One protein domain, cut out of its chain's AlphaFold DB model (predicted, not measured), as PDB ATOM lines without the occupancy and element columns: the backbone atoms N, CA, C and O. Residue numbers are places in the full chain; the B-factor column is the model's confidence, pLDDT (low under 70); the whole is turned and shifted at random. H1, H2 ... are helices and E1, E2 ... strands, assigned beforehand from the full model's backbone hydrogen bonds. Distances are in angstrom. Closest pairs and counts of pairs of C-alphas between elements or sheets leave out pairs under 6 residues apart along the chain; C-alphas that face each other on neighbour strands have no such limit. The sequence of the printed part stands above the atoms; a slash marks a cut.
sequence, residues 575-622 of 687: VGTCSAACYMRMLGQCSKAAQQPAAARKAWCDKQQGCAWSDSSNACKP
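What this domain is: This is residues 575 to 622 of the 687 residues of an uncharacterized protein of Tetradesmus obliquus (UniProt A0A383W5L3). A long helix, H1, runs out of a small body in which its last part, a short helix H2 that turns back just past the end of H1 and meets it only at residues 593 to 594 of H1, and a small hairpin of two strands, E1 and E2, come together. Residues 575 to 582, of which 577 to 582 belong to H1, stick out as an arm that makes much of the length. The printed part has 48 residues, with two named helices and then two named strands, in the order H1, H2, E1, E2; the sheet, E1 - E2, is antiparallel and the class is mostly helix. It is only just compact, close to loose, with a radius of gyration of the C-alphas of 11.5 A, and spans 35 by 18 by 16 A.

How they stand to each other: H1, residues 577 to 594, and H2, residues 598 to 605, form a helical hairpin. They only just touch, with 3 pairs of C-alphas within 8 A, and H1 does so with residues 593 to 594 alone; the closest C-alphas are those of Ala 593 and Arg 601, 5.9 A apart. They run opposite ways at a shallow tilt of 26 degrees. In both helices every O i to N i+4 pair is within hydrogen-bond range. E1, residues 612 to 614, and E2, residues 619 to 621, form an antiparallel hairpin, their directions 135 degrees apart. N 612 and O 621, at 2.8 A, and N 614 and O 619, at 2.9 A, are within hydrogen-bond range. The closest C-alphas of H2 and E2 are those of Cys 605 and Cys 620, 6.0 A apart. H1 and E1 are apart.

Where its parts are: H1 begins at C-alpha 577, (213.945, 175.655, 146.070), and is 25.7 A long. H2 is 10.5 A long. E1 measures 6.4 A and E2 6.5 A, ending at C-alpha 621, (223.103, 156.409, 152.614).

The domain as a whole: The C-alphas of Gly 576 and Ala 599, the two farthest apart, are 35.9 A apart. The printed part has no cut and no long link. Its mean pLDDT is 74.0; residues 575 to 586, 590 and 593 are under 70.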
ATOM      1  N   VAL A 575     220.306 178.190 144.673       39.00
ATOM      2  CA  VAL A 575     219.850 176.801 144.851       39.00
ATOM      3  C   VAL A 575     218.327 176.725 144.716       39.00
ATOM      4  O   VAL A 575     217.589 176.920 145.680       39.00
ATOM      5  N   GLY A 576     217.846 176.407 143.510       37.25
ATOM      6  CA  GLY A 576     216.414 176.324 143.197       37.25
ATOM      7  C   GLY A 576     215.623 175.488 144.214       37.25
ATOM      8  O   GLY A 576     215.926 174.310 144.438       37.25
ATOM      9  N   THR A 577     214.598 176.098 144.818       40.97
ATOM     10  CA  THR A 577     213.945 175.655 146.070       40.97
ATOM     11  C   THR A 577     213.416 174.218 146.058       40.97
ATOM     12  O   THR A 577     213.440 173.548 147.093       40.97
ATOM     13  N   CYS A 578     213.004 173.695 144.898       34.19
ATOM     14  CA  CYS A 578     212.604 172.295 144.744       34.19
ATOM     15  C   CYS A 578     213.718 171.302 145.116       34.19
ATOM     16  O   CYS A 578     213.426 170.277 145.726       34.19
ATOM     17  N   SER A 579     214.985 171.597 144.802       53.88
ATOM     18  CA  SER A 579     216.110 170.690 145.084       53.88
ATOM     19  C   SER A 579     216.336 170.517 146.591       53.88
ATOM     20  O   SER A 579     216.364 169.389 147.088       53.88
ATOM     21  N   ALA A 580     216.376 171.626 147.335       46.59
ATOM     22  CA  ALA A 580     216.475 171.634 148.791       46.59
ATOM     23  C   ALA A 580     215.248 170.980 149.455       46.59
ATOM     24  O   ALA A 580     215.400 170.168 150.368       46.59
ATOM     25  N   ALA A 581     214.032 171.258 148.968       45.78
ATOM     26  CA  ALA A 581     212.810 170.642 149.487       45.78
ATOM     27  C   ALA A 581     212.773 169.116 149.262       45.78
ATOM     28  O   ALA A 581     212.413 168.364 150.172       45.78
ATOM     29  N   CYS A 582     213.190 168.638 148.086       46.75
ATOM     30  CA  CYS A 582     213.326 167.210 147.792       46.75
ATOM     31  C   CYS A 582     214.391 166.541 148.673       46.75
ATOM     32  O   CYS A 582     214.126 165.474 149.229       46.75
ATOM     33  N   TYR A 583     215.549 167.180 148.863       60.69
ATOM     34  CA  TYR A 583     216.614 166.682 149.738       60.69
ATOM     35  C   TYR A 583     216.153 166.564 151.198       60.69
ATOM     36  O   TYR A 583     216.252 165.493 151.795       60.69
ATOM     37  N   MET A 584     215.546 167.616 151.755       55.38
ATOM     38  CA  MET A 584     215.020 167.606 153.127       55.38
ATOM     39  C   MET A 584     213.893 166.576 153.310       55.38
ATOM     40  O   MET A 584     213.815 165.920 154.349       55.38
ATOM     41  N   ARG A 585     213.056 166.353 152.284       62.28
ATOM     42  CA  ARG A 585     212.036 165.289 152.285       62.28
ATOM     43  C   ARG A 585     212.655 163.886 152.247       62.28
ATOM     44  O   ARG A 585     212.158 163.003 152.947       62.28
ATOM     45  N   MET A 586     213.736 163.681 151.489       69.69
ATOM     46  CA  MET A 586     214.488 162.420 151.459       69.69
ATOM     47  C   MET A 586     215.161 162.142 152.811       69.69
ATOM     48  O   MET A 586     214.979 161.057 153.366       69.69
ATOM     49  N   LEU A 587     215.852 163.130 153.394       71.81
ATOM     50  CA  LEU A 587     216.435 163.038 154.741       71.81
ATOM     51  C   LEU A 587     215.372 162.716 155.802       71.81
ATOM     52  O   LEU A 587     215.579 161.835 156.637       71.81
ATOM     53  N   GLY A 588     214.204 163.363 155.736       70.50
ATOM     54  CA  GLY A 588     213.078 163.098 156.635       70.50
ATOM     55  C   GLY A 588     212.535 161.665 156.548       70.50
ATOM     56  O   GLY A 588     212.094 161.119 157.559       70.50
ATOM     57  N   GLN A 589     212.600 161.020 155.377       72.75
ATOM     58  CA  GLN A 589     212.261 159.599 155.243       72.75
ATOM     59  C   GLN A 589     213.390 158.677 155.717       72.75
ATOM     60  O   GLN A 589     213.114 157.718 156.435       72.75
ATOM     61  N   CYS A 590     214.652 158.995 155.411       69.50
ATOM     62  CA  CYS A 590     215.809 158.239 155.903       69.50
ATOM     63  C   CYS A 590     215.883 158.235 157.442       69.50
ATOM     64  O   CYS A 590     216.175 157.204 158.039       69.50
ATOM     65  N   SER A 591     215.541 159.354 158.090       70.94
ATOM     66  CA  SER A 591     215.455 159.464 159.554       70.94
ATOM     67  C   SER A 591     214.361 158.561 160.148       70.94
ATOM     68  O   SER A 591     214.613 157.814 161.092       70.94
ATOM     69  N   LYS A 592     213.168 158.517 159.536       70.25
ATOM     70  CA  LYS A 592     212.099 157.584 159.946       70.25
ATOM     71  C   LYS A 592     212.465 156.116 159.698       70.25
ATOM     72  O   LYS A 592     212.085 155.254 160.486       70.25
ATOM     73  N   ALA A 593     213.233 155.825 158.648       69.38
ATOM     74  CA  ALA A 593     213.786 154.493 158.418       69.38
ATOM     75  C   ALA A 593     214.869 154.124 159.451       69.38
ATOM     76  O   ALA A 593     214.931 152.973 159.872       69.38
ATOM     77  N   ALA A 594     215.683 155.077 159.919       72.50
ATOM     78  CA  ALA A 594     216.730 154.834 160.917       72.50
ATOM     79  C   ALA A 594     216.189 154.281 162.254       72.50
ATOM     80  O   ALA A 594     216.876 153.499 162.911       72.50
ATOM     81  N   GLN A 595     214.944 154.615 162.610       77.81
ATOM     82  CA  GLN A 595     214.251 154.125 163.810       77.81
ATOM     83  C   GLN A 595     213.775 152.658 163.716       77.81
ATOM     84  O   GLN A 595     213.369 152.083 164.721       77.81
ATOM     85  N   GLN A 596     213.812 152.035 162.533       84.31
ATOM     86  CA  GLN A 596     213.415 150.633 162.344       84.31
ATOM     87  C   GLN A 596     214.549 149.657 162.742       84.31
ATOM     88  O   GLN A 596     215.726 150.029 162.699       84.31
ATOM     89  N   PRO A 597     214.242 148.388 163.090       88.69
ATOM     90  CA  PRO A 597     215.263 147.366 163.335       88.69
ATOM     91  C   PRO A 597     216.079 147.067 162.067       88.69
ATOM     92  O   PRO A 597     215.562 147.142 160.952       88.69
ATOM     93  N   ALA A 598     217.357 146.699 162.220       85.44
ATOM     94  CA  ALA A 598     218.343 146.688 161.128       85.44
ATOM     95  C   ALA A 598     217.911 145.918 159.860       85.44
ATOM     96  O   ALA A 598     218.103 146.420 158.753       85.44
ATOM     97  N   ALA A 599     217.261 144.757 160.001       89.06
ATOM     98  CA  ALA A 599     216.740 143.989 158.865       89.06
ATOM     99  C   ALA A 599     215.640 144.739 158.086       89.06
ATOM    100  O   ALA A 599     215.637 144.736 156.855       89.06
ATOM    101  N   ALA A 600     214.744 145.439 158.791       88.81
ATOM    102  CA  ALA A 600     213.726 146.290 158.178       88.81
ATOM    103  C   ALA A 600     214.337 147.554 157.549       88.81
ATOM    104  O   ALA A 600     213.836 148.018 156.528       88.81
ATOM    105  N   ARG A 601     215.448 148.075 158.097       90.19
ATOM    106  CA  ARG A 601     216.208 149.171 157.466       90.19
ATOM    107  C   ARG A 601     216.812 148.740 156.135       90.19
ATOM    108  O   ARG A 601     216.580 149.421 155.143       90.19
ATOM    109  N   LYS A 602     217.517 147.602 156.093       91.25
ATOM    110  CA  LYS A 602     218.111 147.062 154.858       91.25
ATOM    111  C   LYS A 602     217.031 146.831 153.792       91.25
ATOM    112  O   LYS A 602     217.056 147.484 152.756       91.25
ATOM    113  N   ALA A 603     215.970 146.099 154.139       90.00
ATOM    114  CA  ALA A 603     214.827 145.845 153.254       90.00
ATOM    115  C   ALA A 603     213.991 147.090 152.863       90.00
ATOM    116  O   ALA A 603     213.136 146.995 151.977       90.00
ATOM    117  N   TRP A 604     214.196 148.243 153.516       91.12
ATOM    118  CA  TRP A 604     213.664 149.542 153.088       91.12
ATOM    119  C   TRP A 604     214.625 150.244 152.123       91.12
ATOM    120  O   TRP A 604     214.181 150.699 151.071       91.12
ATOM    121  N   CYS A 605     215.928 150.275 152.426       89.94
ATOM    122  CA  CYS A 605     216.963 150.815 151.537       89.94
ATOM    123  C   CYS A 605     216.943 150.128 150.168       89.94
ATOM    124  O   CYS A 605     216.869 150.810 149.152       89.94
ATOM    125  N   ASP A 606     216.877 148.794 150.150       88.19
ATOM    126  CA  ASP A 606     216.858 147.968 148.933       88.19
ATOM    127  C   ASP A 606     215.626 148.231 148.033       88.19
ATOM    128  O   ASP A 606     215.592 147.815 146.876       88.19
ATOM    129  N   LYS A 607     214.599 148.925 148.552       87.94
ATOM    130  CA  LYS A 607     213.388 149.333 147.816       87.94
ATOM    131  C   LYS A 607     213.382 150.805 147.398       87.94
ATOM    132  O   LYS A 607     212.539 151.187 146.589       87.94
ATOM    133  N   GLN A 608     214.265 151.640 147.948       85.44
ATOM    134  CA  GLN A 608     214.265 153.084 147.713       85.44
ATOM    135  C   GLN A 608     215.266 153.464 146.624       85.44
ATOM    136  O   GLN A 608     216.479 153.453 146.832       85.44
ATOM    137  N   GLN A 609     214.745 153.852 145.459       71.19
ATOM    138  CA  GLN A 609     215.565 154.284 144.330       71.19
ATOM    139  C   GLN A 609     216.406 155.514 144.707       71.19
ATOM    140  O   GLN A 609     215.893 156.624 144.836       71.19
ATOM    141  N   GLY A 610     217.712 155.303 144.866       76.50
ATOM    142  CA  GLY A 610     218.692 156.346 145.175       76.50
ATOM    143  C   GLY A 610     219.366 156.230 146.543       76.50
ATOM    144  O   GLY A 610     220.345 156.936 146.780       76.50
ATOM    145  N   CYS A 611     218.904 155.316 147.401       82.44
ATOM    146  CA  CYS A 611     219.598 154.932 148.628       82.44
ATOM    147  C   CYS A 611     220.383 153.628 148.425       82.44
ATOM    148  O   CYS A 611     219.948 152.743 147.695       82.44
ATOM    149  N   ALA A 612     221.507 153.490 149.125       85.00
ATOM    150  CA  ALA A 612     222.247 152.242 149.264       85.00
ATOM    151  C   ALA A 612     222.388 151.874 150.745       85.00
ATOM    152  O   ALA A 612     222.415 152.738 151.628       85.00
ATOM    153  N   TRP A 613     222.486 150.576 151.023       90.50
ATOM    154  CA  TRP A 613     222.799 150.076 152.354       90.50
ATOM    155  C   TRP A 613     224.314 149.978 152.552       90.50
ATOM    156  O   TRP A 613     225.012 149.327 151.780       90.50
ATOM    157  N   SER A 614     224.823 150.590 153.620       88.12
ATOM    158  CA  SER A 614     226.240 150.554 153.981       88.12
ATOM    159  C   SER A 614     226.443 149.593 155.152       88.12
ATOM    160  O   SER A 614     226.324 150.007 156.307       88.12
ATOM    161  N   ASP A 615     226.774 148.329 154.861       84.62
ATOM    162  CA  ASP A 615     226.977 147.271 155.872       84.62
ATOM    163  C   ASP A 615     228.007 147.669 156.950       84.62
ATOM    164  O   ASP A 615     227.779 147.435 158.133       84.62
ATOM    165  N   SER A 616     229.067 148.399 156.579       81.50
ATOM    166  CA  SER A 616     230.079 148.942 157.505       81.50
ATOM    167  C   SER A 616     229.561 149.965 158.530       81.50
ATOM    168  O   SER A 616     230.265 150.276 159.486       81.50
ATOM    169  N   SER A 617     228.350 150.502 158.352       83.56
ATOM    170  CA  SER A 617     227.720 151.456 159.279       83.56
ATOM    171  C   SER A 617     226.277 151.095 159.653       83.56
ATOM    172  O   SER A 617     225.605 151.896 160.296       83.56
ATOM    173  N   ASN A 618     225.775 149.924 159.236       88.12
ATOM    174  CA  ASN A 618     224.399 149.450 159.462       88.12
ATOM    175  C   ASN A 618     223.299 150.506 159.189       88.12
ATOM    176  O   ASN A 618     222.308 150.616 159.929       88.12
ATOM    177  N   ALA A 619     223.493 151.296 158.127       85.62
ATOM    178  CA  ALA A 619     222.713 152.491 157.819       85.62
ATOM    179  C   ALA A 619     222.474 152.681 156.311       85.62
ATOM    180  O   ALA A 619     223.291 152.289 155.475       85.62
ATOM    181  N   CYS A 620     221.364 153.351 155.991       82.56
ATOM    182  CA  CYS A 620     221.038 153.847 154.655       82.56
ATOM    183  C   CYS A 620     221.865 155.102 154.334       82.56
ATOM    184  O   CYS A 620     221.927 156.008 155.168       82.56
ATOM    185  N   LYS A 621     222.436 155.199 153.130       83.00
ATOM    186  CA  LYS A 621     223.103 156.409 152.614       83.00
ATOM    187  C   LYS A 621     222.515 156.791 151.242       83.00
ATOM    188  O   LYS A 621     222.266 155.888 150.444       83.00
ATOM    189  N   PRO A 622     222.274 158.082 150.938       78.94
ATOM    190  CA  PRO A 622     221.693 158.520 149.663       78.94
ATOM    191  C   PRO A 622     222.753 158.581 148.544       78.94
ATOM    192  O   PRO A 622     223.148 159.653 148.084       78.94
TER     193      PRO A 622